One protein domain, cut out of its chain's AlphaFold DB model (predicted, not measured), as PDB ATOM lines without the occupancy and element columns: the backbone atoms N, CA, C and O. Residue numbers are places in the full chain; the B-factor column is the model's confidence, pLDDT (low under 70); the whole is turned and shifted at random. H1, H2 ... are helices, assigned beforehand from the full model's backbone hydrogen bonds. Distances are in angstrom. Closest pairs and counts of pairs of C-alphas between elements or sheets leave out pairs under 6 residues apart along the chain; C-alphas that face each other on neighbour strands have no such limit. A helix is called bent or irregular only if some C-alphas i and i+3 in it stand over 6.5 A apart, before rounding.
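Overview. This is residues 9 to 86 of the 88 residues of the protein "Unannotated protein" of freshwater metagenome (UniProt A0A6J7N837). The longest helix, H4, crosses H2 nearly at a right angle and has H1 packed on its first turns, while H3 lies off by itself and touches no other helix. The three helices H1, H2 and H4 make a small cluster with few contacts, and between H2 and H3 a long link reaches outward as a loop whose residues 40 to 45 stick out free. The printed part has 78 residues with four named helices, H1, H2, H3 and H4 in that order along the chain, and no named strand; the class is all helix. It is only just compact, close to loose, with a radius of gyration of the C-alphas of 13.6 A. The C-alphas span 34 by 31 by 28 A along their three main axes.

Along the chain. H4, residues 69 to 85, is the longest helix with 17 residues and measures 25.4 A from first to last C-alpha. It begins with C-alpha 69 at (36.715, -5.699, -44.823) and ends with C-alpha 85 at (33.010, 18.351, -37.387), a run mainly toward larger y. H2, residues 20 to 32, is 19.8 A from first to last C-alpha and runs mainly toward more negative z. H2 is irregular: its C-alphas 21 and 24 are 7.1 A apart, where about 5 A would stand in a regular helix, and its line is a rough one. H1, residues 9 to 17, measures 12.3 A and begins with C-alpha 9 at (32.416, -7.344, -51.048). H3, residues 50 to 61, measures 16.5 A, from C-alpha 50 at (32.286, 3.884, -61.472) to C-alpha 61 at (45.595, 1.403, -52.068).

Arrangement. H4 touches both H1 and H2, with different parts of its length. With residues 69 to 73 alone it touches H1, with 12 pairs of C-alphas within 8 A. The closest C-alphas of H1 and H4 are those of Ser 12 and Pro 69, 3.9 A apart. H1 and H4 run the same way at a steep tilt of 49 degrees. With residues 73 to 80 alone H4 touches H2, the closest C-alphas being those of Thr 25 and Arg 80, 6.1 A apart. H2 and H4 are about perpendicular at 77 degrees, with their centres 9.4 A apart. H1 and H2 only just touch, and only at the corner by their link, with 3 pairs of C-alphas within 8 A; the closest are those of Leu 16 and Leu 22, 7.3 A apart. Their lines stand at a steep tilt of 55 degrees, opposite ways. H3 is apart from H1, from H2 and from H4. Every O i to N i+4 pair is within hydrogen-bond range in H1 and H3, against 7 of 9 in H2 and 12 of 13 in H4.

Size, cuts and confidence. The two C-alphas farthest apart in the domain are those of Pro 42 and Ile 85, 36.2 A; the first and last printed C-alphas, of Arg 9 and Arg 86, are 29.4 A apart. The link from H2 to H3, residues 33 to 49, is long, with 17 residues and no named element, and its C-alphas lie 7 to 22 A from the mean of all C-alphas. Within it residues 40 to 45 stand free. The link from H1 to H2 is tight, with 2 residues, and the link from H3 to H4 is short, with 7 residues. The printed part has no cut. Its mean pLDDT is 86.5, and residue 9 is the one printed residue under 70.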
ATOM      1  N   ARG A   9      33.514  -8.287 -51.322       65.25
ATOM      2  CA  ARG A   9      32.416  -7.344 -51.048       65.25
ATOM      3  C   ARG A   9      31.487  -7.905 -49.984       65.25
ATOM      4  O   ARG A   9      31.049  -7.174 -49.107       65.25
ATOM      5  N   ALA A  10      31.248  -9.217 -50.034       72.69
ATOM      6  CA  ALA A  10      30.451  -9.925 -49.045       72.69
ATOM      7  C   ALA A  10      31.026  -9.760 -47.630       72.69
ATOM      8  O   ALA A  10      30.288  -9.409 -46.718       72.69
ATOM      9  N   ARG A  11      32.343  -9.926 -47.444       82.62
ATOM     10  CA  ARG A  11      32.982  -9.798 -46.124       82.62
ATOM     11  C   ARG A  11      32.922  -8.365 -45.600       82.62
ATOM     12  O   ARG A  11      32.638  -8.178 -44.422       82.62
ATOM     13  N   SER A  12      33.124  -7.364 -46.456       84.19
ATOM     14  CA  SER A  12      32.981  -5.952 -46.069       84.19
ATOM     15  C   SER A  12      31.539  -5.614 -45.676       84.19
ATOM     16  O   SER A  12      31.318  -4.918 -44.688       84.19
ATOM     17  N   VAL A  13      30.547  -6.145 -46.401       84.38
ATOM     18  CA  VAL A  13      29.127  -5.991 -46.046       84.38
ATOM     19  C   VAL A  13      28.830  -6.654 -44.702       84.38
ATOM     20  O   VAL A  13      28.225  -6.015 -43.848       84.38
ATOM     21  N   PHE A  14      29.299  -7.882 -44.461       88.94
ATOM     22  CA  PHE A  14      29.133  -8.544 -43.161       88.94
ATOM     23  C   PHE A  14      29.794  -7.767 -42.018       88.94
ATOM     24  O   PHE A  14      29.180  -7.602 -40.965       88.94
ATOM     25  N   ALA A  15      30.997  -7.227 -42.233       89.44
ATOM     26  CA  ALA A  15      31.659  -6.370 -41.254       89.44
ATOM     27  C   ALA A  15      30.809  -5.127 -40.939       89.44
ATOM     28  O   ALA A  15      30.599  -4.807 -39.775       89.44
ATOM     29  N   LEU A  16      30.233  -4.466 -41.949       89.31
ATOM     30  CA  LEU A  16      29.325  -3.334 -41.738       89.31
ATOM     31  C   LEU A  16      28.040  -3.731 -40.991       89.31
ATOM     32  O   LEU A  16      27.581  -2.996 -40.115       89.31
ATOM     33  N   LEU A  17      27.459  -4.890 -41.306       90.81
ATOM     34  CA  LEU A  17      26.263  -5.391 -40.621       90.81
ATOM     35  C   LEU A  17      26.508  -5.609 -39.119       90.81
ATOM     36  O   LEU A  17      25.601  -5.369 -38.328       90.81
ATOM     37  N   ALA A  18      27.734  -5.949 -38.709       93.44
ATOM     38  CA  ALA A  18      28.112  -6.058 -37.298       93.44
ATOM     39  C   ALA A  18      28.181  -4.703 -36.550       93.44
ATOM     40  O   ALA A  18      28.259  -4.683 -35.323       93.44
ATOM     41  N   HIS A  19      28.118  -3.564 -37.254       92.00
ATOM     42  CA  HIS A  19      28.198  -2.220 -36.670       92.00
ATOM     43  C   HIS A  19      26.914  -1.396 -36.912       92.00
ATOM     44  O   HIS A  19      26.916  -0.471 -37.732       92.00
ATOM     45  N   PRO A  20      25.820  -1.635 -36.155       93.62
ATOM     46  CA  PRO A  20      24.524  -0.974 -36.373       93.62
ATOM     47  C   PRO A  20      24.581   0.556 -36.253       93.62
ATOM     48  O   PRO A  20      23.889   1.273 -36.976       93.62
ATOM     49  N   SER A  21      25.476   1.088 -35.409       93.38
ATOM     50  CA  SER A  21      25.671   2.541 -35.261       93.38
ATOM     51  C   SER A  21      26.206   3.242 -36.520       93.38
ATOM     52  O   SER A  21      26.187   4.474 -36.592       93.38
ATOM     53  N   LEU A  22      26.705   2.484 -37.503       93.56
ATOM     54  CA  LEU A  22      27.252   3.003 -38.754       93.56
ATOM     55  C   LEU A  22      26.283   2.906 -39.925       93.56
ATOM     56  O   LEU A  22      26.557   3.514 -40.954       93.56
ATOM     57  N   TRP A  23      25.156   2.207 -39.803       94.44
ATOM     58  CA  TRP A  23      24.257   1.978 -40.938       94.44
ATOM     59  C   TRP A  23      23.716   3.283 -41.518       94.44
ATOM     60  O   TRP A  23      23.784   3.507 -42.726       94.44
ATOM     61  N   LEU A  24      23.272   4.198 -40.653       92.81
ATOM     62  CA  LEU A  24      22.791   5.510 -41.085       92.81
ATOM     63  C   LEU A  24      23.903   6.338 -41.747       92.81
ATOM     64  O   LEU A  24      23.653   7.038 -42.728       92.81
ATOM     65  N   THR A  25      25.136   6.247 -41.239       92.94
ATOM     66  CA  THR A  25      26.297   6.876 -41.882       92.94
ATOM     67  C   THR A  25      26.575   6.239 -43.240       92.94
ATOM     68  O   THR A  25      26.779   6.962 -44.207       92.94
ATOM     69  N   GLY A  26      26.505   4.911 -43.344       89.81
ATOM     70  CA  GLY A  26      26.654   4.167 -44.592       89.81
ATOM     71  C   GLY A  26      25.664   4.626 -45.657       89.81
ATOM     72  O   GLY A  26      26.080   4.969 -46.760       89.81
ATOM     73  N   ILE A  27      24.379   4.738 -45.310       88.94
ATOM     74  CA  ILE A  27      23.330   5.227 -46.221       88.94
ATOM     75  C   ILE A  27      23.606   6.675 -46.659       88.94
ATOM     76  O   ILE A  27      23.519   6.991 -47.845       88.94
ATOM     77  N   ARG A  28      23.982   7.563 -45.729       89.12
ATOM     78  CA  ARG A  28      24.296   8.969 -46.048       89.12
ATOM     79  C   ARG A  28      25.517   9.105 -46.950       89.12
ATOM     80  O   ARG A  28      25.483   9.875 -47.907       89.12
ATOM     81  N   THR A  29      26.586   8.374 -46.649       88.62
ATOM     82  CA  THR A  29      27.811   8.362 -47.450       88.62
ATOM     83  C   THR A  29      27.545   7.773 -48.829       88.62
ATOM     84  O   THR A  29      27.993   8.337 -49.825       88.62
ATOM     85  N   MET A  30      26.739   6.710 -48.906       85.56
ATOM     86  CA  MET A  30      26.275   6.146 -50.169       85.56
ATOM     87  C   MET A  30      25.543   7.201 -50.997       85.56
ATOM     88  O   MET A  30      25.939   7.431 -52.131       85.56
ATOM     89  N   GLY A  31      24.575   7.923 -50.427       83.50
ATOM     90  CA  GLY A  31      23.842   8.980 -51.136       83.50
ATOM     91  C   GLY A  31      24.723  10.086 -51.740       83.50
ATOM     92  O   GLY A  31      24.333  10.688 -52.734       83.50
ATOM     93  N   ARG A  32      25.922  10.334 -51.193       82.25
ATOM     94  CA  ARG A  32      26.884  11.320 -51.730       82.25
ATOM     95  C   ARG A  32      27.713  10.788 -52.899       82.25
ATOM     96  O   ARG A  32      28.134  11.576 -53.734       82.25
ATOM     97  N   ALA A  33      27.960   9.481 -52.937       81.00
ATOM     98  CA  ALA A  33      28.752   8.810 -53.974       81.00
ATOM     99  C   ALA A  33      27.907   8.347 -55.179       81.00
ATOM    100  O   ALA A  33      28.404   7.696 -56.098       81.00
ATOM    101  N   GLN A  34      26.608   8.618 -55.134       83.44
ATOM    102  CA  GLN A  34      25.629   8.171 -56.109       83.44
ATOM    103  C   GLN A  34      25.483   9.177 -57.245       83.44
ATOM    104  O   GLN A  34      25.546  10.390 -57.034       83.44
ATOM    105  N   VAL A  35      25.232   8.673 -58.452       79.75
ATOM    106  CA  VAL A  35      24.911   9.519 -59.604       79.75
ATOM    107  C   VAL A  35      23.587  10.235 -59.332       79.75
ATOM    108  O   VAL A  35      22.591   9.597 -58.988       79.75
ATOM    109  N   LYS A  36      23.549  11.564 -59.475       80.31
ATOM    110  CA  LYS A  36      22.309  12.334 -59.286       80.31
ATOM    111  C   LYS A  36      21.217  11.805 -60.218       80.31
ATOM    112  O   LYS A  36      21.462  11.588 -61.399       80.31
ATOM    113  N   GLY A  37      20.010  11.627 -59.684       79.12
ATOM    114  CA  GLY A  37      18.852  11.263 -60.493       79.12
ATOM    115  C   GLY A  37      18.728   9.785 -60.866       79.12
ATOM    116  O   GLY A  37      17.908   9.454 -61.718       79.12
ATOM    117  N   TRP A  38      19.464   8.879 -60.208       82.00
ATOM    118  CA  TRP A  38      19.298   7.427 -60.393       82.00
ATOM    119  C   TRP A  38      17.855   6.940 -60.155       82.00
ATOM    120  O   TRP A  38      17.449   5.924 -60.708       82.00
ATOM    121  N   TRP A  39      17.070   7.666 -59.353       83.75
ATOM    122  CA  TRP A  39      15.670   7.357 -59.053       83.75
ATOM    123  C   TRP A  39      14.682   7.853 -60.116       83.75
ATOM    124  O   TRP A  39      13.499   7.539 -60.029       83.75
ATOM    125  N   TYR A  40      15.115   8.639 -61.106       86.44
ATOM    126  CA  TYR A  40      14.218   9.084 -62.174       86.44
ATOM    127  C   TYR A  40      14.013   8.014 -63.240       86.44
ATOM    128  O   TYR A  40      13.063   8.114 -64.013       86.44
ATOM    129  N   HIS A  41      14.914   7.032 -63.344       81.06
ATOM    130  CA  HIS A  41      14.894   6.040 -64.414       81.06
ATOM    131  C   HIS A  41      14.965   4.623 -63.823       81.06
ATOM    132  O   HIS A  41      15.787   4.363 -62.936       81.06
ATOM    133  N   PRO A  42      14.133   3.681 -64.301       82.06
ATOM    134  CA  PRO A  42      14.251   2.283 -63.908       82.06
ATOM    135  C   PRO A  42      15.671   1.765 -64.230       82.06
ATOM    136  O   PRO A  42      16.259   2.171 -65.235       82.06
ATOM    137  N   PRO A  43      16.269   0.902 -63.384       85.12
ATOM    138  CA  PRO A  43      15.614   0.064 -62.377       85.12
ATOM    139  C   PRO A  43      15.471   0.686 -60.973       85.12
ATOM    140  O   PRO A  43      15.207  -0.055 -60.033       85.12
ATOM    141  N   PHE A  44      15.649   2.004 -60.795       81.94
ATOM    142  CA  PHE A  44      15.571   2.665 -59.476       81.94
ATOM    143  C   PHE A  44      16.519   2.051 -58.438       81.94
ATOM    144  O   PHE A  44      16.223   1.989 -57.245       81.94
ATOM    145  N   ILE A  45      17.670   1.566 -58.898       81.12
ATOM    146  CA  ILE A  45      18.710   1.038 -58.025       81.12
ATOM    147  C   ILE A  45      19.780   2.117 -57.888       81.12
ATOM    148  O   ILE A  45      20.216   2.662 -58.909       81.12
ATOM    149  N   PRO A  46      20.236   2.396 -56.656       80.12
ATOM    150  CA  PRO A  46      21.356   3.277 -56.414       80.12
ATOM    151  C   PRO A  46      22.566   2.925 -57.304       80.12
ATOM    152  O   PRO A  46      23.194   1.880 -57.128       80.12
ATOM    153  N   ARG A  47      22.932   3.809 -58.241       80.81
ATOM    154  CA  ARG A  47      24.113   3.659 -59.099       80.81
ATOM    155  C   ARG A  47      25.269   4.514 -58.585       80.81
ATOM    156  O   ARG A  47      25.176   5.740 -58.533       80.81
ATOM    157  N   PHE A  48      26.373   3.858 -58.249       75.81
ATOM    158  CA  PHE A  48      27.637   4.535 -57.975       75.81
ATOM    159  C   PHE A  48      28.281   4.997 -59.276       75.81
ATOM    160  O   PHE A  48      28.188   4.308 -60.292       75.81
ATOM    161  N   GLU A  49      28.939   6.148 -59.229       79.06
ATOM    162  CA  GLU A  49      29.777   6.612 -60.329       79.06
ATOM    163  C   GLU A  49      31.029   5.706 -60.381       79.06
ATOM    164  O   GLU A  49      31.761   5.638 -59.388       79.06
ATOM    165  N   PRO A  50      31.234   4.905 -61.452       74.75
ATOM    166  CA  PRO A  50      32.286   3.884 -61.472       74.75
ATOM    167  C   PRO A  50      33.686   4.481 -61.331       74.75
ATOM    168  O   PRO A  50      34.501   3.939 -60.584       74.75
ATOM    169  N   ASN A  51      33.921   5.630 -61.975       82.25
ATOM    170  CA  ASN A  51      35.224   6.288 -61.962       82.25
ATOM    171  C   ASN A  51      35.578   6.791 -60.558       82.25
ATOM    172  O   ASN A  51      36.730   6.715 -60.156       82.25
ATOM    173  N   TYR A  52      34.600   7.242 -59.769       81.75
ATOM    174  CA  TYR A  52      34.807   7.677 -58.391       81.75
ATOM    175  C   TYR A  52      35.283   6.538 -57.492       81.75
ATOM    176  O   TYR A  52      36.164   6.736 -56.654       81.75
ATOM    177  N   ILE A  53      34.705   5.343 -57.639       81.00
ATOM    178  CA  ILE A  53      35.113   4.189 -56.833       81.00
ATOM    179  C   ILE A  53      36.514   3.734 -57.233       81.00
ATOM    180  O   ILE A  53      37.337   3.508 -56.349       81.00
ATOM    181  N   GLU A  54      36.798   3.650 -58.533       83.75
ATOM    182  CA  GLU A  54      38.124   3.302 -59.049       83.75
ATOM    183  C   GLU A  54      39.185   4.308 -58.596       83.75
ATOM    184  O   GLU A  54      40.152   3.923 -57.945       83.75
ATOM    185  N   PHE A  55      38.941   5.603 -58.812       85.62
ATOM    186  CA  PHE A  55      39.807   6.687 -58.355       85.62
ATOM    187  C   PHE A  55      40.077   6.609 -56.851       85.62
ATOM    188  O   PHE A  55      41.220   6.738 -56.410       85.62
ATOM    189  N   ARG A  56      39.039   6.374 -56.038       85.69
ATOM    190  CA  ARG A  56      39.192   6.294 -54.584       85.69
ATOM    191  C   ARG A  56      40.045   5.093 -54.177       85.69
ATOM    192  O   ARG A  56      40.890   5.231 -53.295       85.69
ATOM    193  N   LEU A  57      39.807   3.928 -54.779       86.94
ATOM    194  CA  LEU A  57      40.575   2.722 -54.480       86.94
ATOM    195  C   LEU A  57      42.037   2.887 -54.906       86.94
ATOM    196  O   LEU A  57      42.913   2.654 -54.080       86.94
ATOM    197  N   ALA A  58      42.287   3.396 -56.114       89.81
ATOM    198  CA  ALA A  58      43.633   3.674 -56.612       89.81
ATOM    199  C   ALA A  58      44.380   4.683 -55.722       89.81
ATOM    200  O   ALA A  58      45.539   4.479 -55.379       89.81
ATOM    201  N   THR A  59      43.705   5.741 -55.261       89.62
ATOM    202  CA  THR A  59      44.318   6.743 -54.372       89.62
ATOM    203  C   THR A  59      44.689   6.165 -53.002       89.62
ATOM    204  O   THR A  59      45.717   6.525 -52.437       89.62
ATOM    205  N   GLN A  60      43.846   5.295 -52.438       88.81
ATOM    206  CA  GLN A  60      44.034   4.761 -51.085       88.81
ATOM    207  C   GLN A  60      44.992   3.565 -51.042       88.81
ATOM    208  O   GLN A  60      45.709   3.394 -50.056       88.81
ATOM    209  N   TYR A  61      44.953   2.716 -52.068       88.06
ATOM    210  CA  TYR A  61      45.595   1.403 -52.068       88.06
ATOM    211  C   TYR A  61      46.636   1.229 -53.182       88.06
ATOM    212  O   TYR A  61      47.384   0.254 -53.155       88.06
ATOM    213  N   GLY A  62      46.722   2.160 -54.136       88.19
ATOM    214  CA  GLY A  62      47.492   1.980 -55.369       88.19
ATOM    215  C   GLY A  62      46.817   1.007 -56.341       88.19
ATOM    216  O   GLY A  62      45.706   0.536 -56.094       88.19
ATOM    217  N   ASP A  63      47.500   0.692 -57.443       80.12
ATOM    218  CA  ASP A  63      46.945  -0.130 -58.532       80.12
ATOM    219  C   ASP A  63      46.734  -1.608 -58.145       80.12
ATOM    220  O   ASP A  63      45.827  -2.259 -58.667       80.12
ATOM    221  N   ASP A  64      47.520  -2.124 -57.194       79.25
ATOM    222  CA  ASP A  64      47.503  -3.539 -56.783       79.25
ATOM    223  C   ASP A  64      46.961  -3.772 -55.362       79.25
ATOM    224  O   ASP A  64      46.879  -4.913 -54.893       79.25
ATOM    225  N   GLY A  65      46.615  -2.713 -54.630       78.81
ATOM    226  CA  GLY A  65      46.224  -2.859 -53.235       78.81
ATOM    227  C   GLY A  65      44.797  -3.394 -53.079       78.81
ATOM    228  O   GLY A  65      43.844  -2.921 -53.700       78.81
ATOM    229  N   ILE A  66      44.646  -4.403 -52.219       81.38
ATOM    230  CA  ILE A  66      43.377  -5.098 -51.991       81.38
ATOM    231  C   ILE A  66      42.712  -4.532 -50.730       81.38
ATOM    232  O   ILE A  66      43.276  -4.671 -49.644       81.38
ATOM    233  N   PRO A  67      41.500  -3.954 -50.827       83.56
ATOM    234  CA  PRO A  67      40.780  -3.462 -49.660       83.56
ATOM    235  C   PRO A  67      40.424  -4.587 -48.689       83.56
ATOM    236  O   PRO A  67      39.845  -5.607 -49.083       83.56
ATOM    237  N   GLU A  68      40.680  -4.371 -47.402       88.12
ATOM    238  CA  GLU A  68      40.244  -5.284 -46.357       88.12
ATOM    239  C   GLU A  68      38.818  -4.951 -45.876       88.12
ATOM    240  O   GLU A  68      38.394  -3.793 -45.876       88.12
ATOM    241  N   PRO A  69      38.048  -5.940 -45.378       86.31
ATOM    242  CA  PRO A  69      36.715  -5.699 -44.823       86.31
ATOM    243  C   PRO A  69      36.670  -4.630 -43.725       86.31
ATOM    244  O   PRO A  69      35.718  -3.850 -43.663       86.31
ATOM    245  N   LYS A  70      37.711  -4.575 -42.885       89.12
ATOM    246  CA  LYS A  70      37.839  -3.597 -41.795       89.12
ATOM    247  C   LYS A  70      37.943  -2.161 -42.308       89.12
ATOM    248  O   LYS A  70      37.487  -1.241 -41.635       89.12
ATOM    249  N   ASP A  71      38.470  -1.965 -43.512       90.94
ATOM    250  CA  ASP A  71      38.720  -0.631 -44.047       90.94
ATOM    251  C   ASP A  71      37.415   0.106 -44.342       90.94
ATOM    252  O   ASP A  71      37.319   1.312 -44.122       90.94
ATOM    253  N   LEU A  72      36.369  -0.621 -44.756       89.25
ATOM    254  CA  LEU A  72      35.035  -0.047 -44.930       89.25
ATOM    255  C   LEU A  72      34.490   0.501 -43.604       89.25
ATOM    256  O   LEU A  72      33.932   1.599 -43.566       89.25
ATOM    257  N   VAL A  73      34.654  -0.255 -42.519       92.81
ATOM    258  CA  VAL A  73      34.197   0.136 -41.179       92.81
ATOM    259  C   VAL A  73      34.976   1.360 -40.699       92.81
ATOM    260  O   VAL A  73      34.368   2.354 -40.293       92.81
ATOM    261  N   THR A  74      36.305   1.334 -40.827       94.31
ATOM    262  CA  THR A  74      37.191   2.461 -40.501       94.31
ATOM    263  C   THR A  74      36.816   3.717 -41.287       94.31
ATOM    264  O   THR A  74      36.656   4.794 -40.708       94.31
ATOM    265  N   TYR A  75      36.579   3.585 -42.593       91.81
ATOM    266  CA  TYR A  75      36.158   4.691 -43.446       91.81
ATOM    267  C   TYR A  75      34.818   5.298 -43.001       91.81
ATOM    268  O   TYR A  75      34.663   6.519 -42.964       91.81
ATOM    269  N   LEU A  76      33.839   4.471 -42.617       94.06
ATOM    270  CA  LEU A  76      32.539   4.960 -42.151       94.06
ATOM    271  C   LEU A  76      32.606   5.628 -40.774       94.06
ATOM    272  O   LEU A  76      31.871   6.591 -40.538       94.06
ATOM    273  N   HIS A  77      33.496   5.176 -39.888       96.06
ATOM    274  CA  HIS A  77      33.803   5.907 -38.658       96.06
ATOM    275  C   HIS A  77      34.348   7.299 -38.970       96.06
ATOM    276  O   HIS A  77      33.794   8.287 -38.485       96.06
ATOM    277  N   TRP A  78      35.333   7.386 -39.866       94.62
ATOM    278  CA  TRP A  78      35.889   8.663 -40.306       94.62
ATOM    279  C   TRP A  78      34.817   9.579 -40.917       94.62
ATOM    280  O   TRP A  78      34.693  10.733 -40.509       94.62
ATOM    281  N   CYS A  79      33.955   9.073 -41.811       93.38
ATOM    282  CA  CYS A  79      32.849   9.861 -42.369       93.38
ATOM    283  C   CYS A  79      31.909  10.412 -41.293       93.38
ATOM    284  O   CYS A  79      31.460  11.555 -41.391       93.38
ATOM    285  N   ARG A  80      31.592   9.613 -40.268       94.44
ATOM    286  CA  ARG A  80      30.727  10.040 -39.162       94.44
ATOM    287  C   ARG A  80      31.356  11.185 -38.374       94.44
ATOM    288  O   ARG A  80      30.640  12.109 -37.985       94.44
ATOM    289  N   ASP A  81      32.659  11.115 -38.138       95.38
ATOM    290  CA  ASP A  81      33.385  12.130 -37.382       95.38
ATOM    291  C   ASP A  81      33.550  13.415 -38.200       95.38
ATOM    292  O   ASP A  81      33.261  14.494 -37.689       95.38
ATOM    293  N   MET A  82      33.842  13.314 -39.501       93.69
ATOM    294  CA  MET A  82      33.835  14.469 -40.409       93.69
ATOM    295  C   MET A  82      32.459  15.140 -40.489       93.69
ATOM    296  O   MET A  82      32.351  16.365 -40.446       93.69
ATOM    297  N   ASP A  83      31.383  14.354 -40.530       90.75
ATOM    298  CA  ASP A  83      30.015  14.872 -40.484       90.75
ATOM    299  C   ASP A  83      29.699  15.588 -39.164       90.75
ATOM    300  O   ASP A  83      28.874  16.501 -39.146       90.75
ATOM    301  N   ARG A  84      30.302  15.162 -38.047       90.94
ATOM    302  CA  ARG A  84      30.171  15.844 -36.751       90.94
ATOM    303  C   ARG A  84      30.956  17.147 -36.730       90.94
ATOM    304  O   ARG A  84      30.418  18.129 -36.236       90.94
ATOM    305  N   ILE A  85      32.173  17.151 -37.276       94.19
ATOM    306  CA  ILE A  85      33.010  18.351 -37.387       94.19
ATOM    307  C   ILE A  85      32.306  19.401 -38.247       94.19
ATOM    308  O   ILE A  85      32.153  20.523 -37.800       94.19
ATOM    309  N   ARG A  86      31.772  19.027 -39.417       90.00
ATOM    310  CA  ARG A  86      31.085  19.960 -40.332       90.00
ATOM    311  C   ARG A  86      29.793  20.575 -39.770       90.00
ATOM    312  O   ARG A  86      29.261  21.508 -40.357       90.00
TER     313      ARG A  86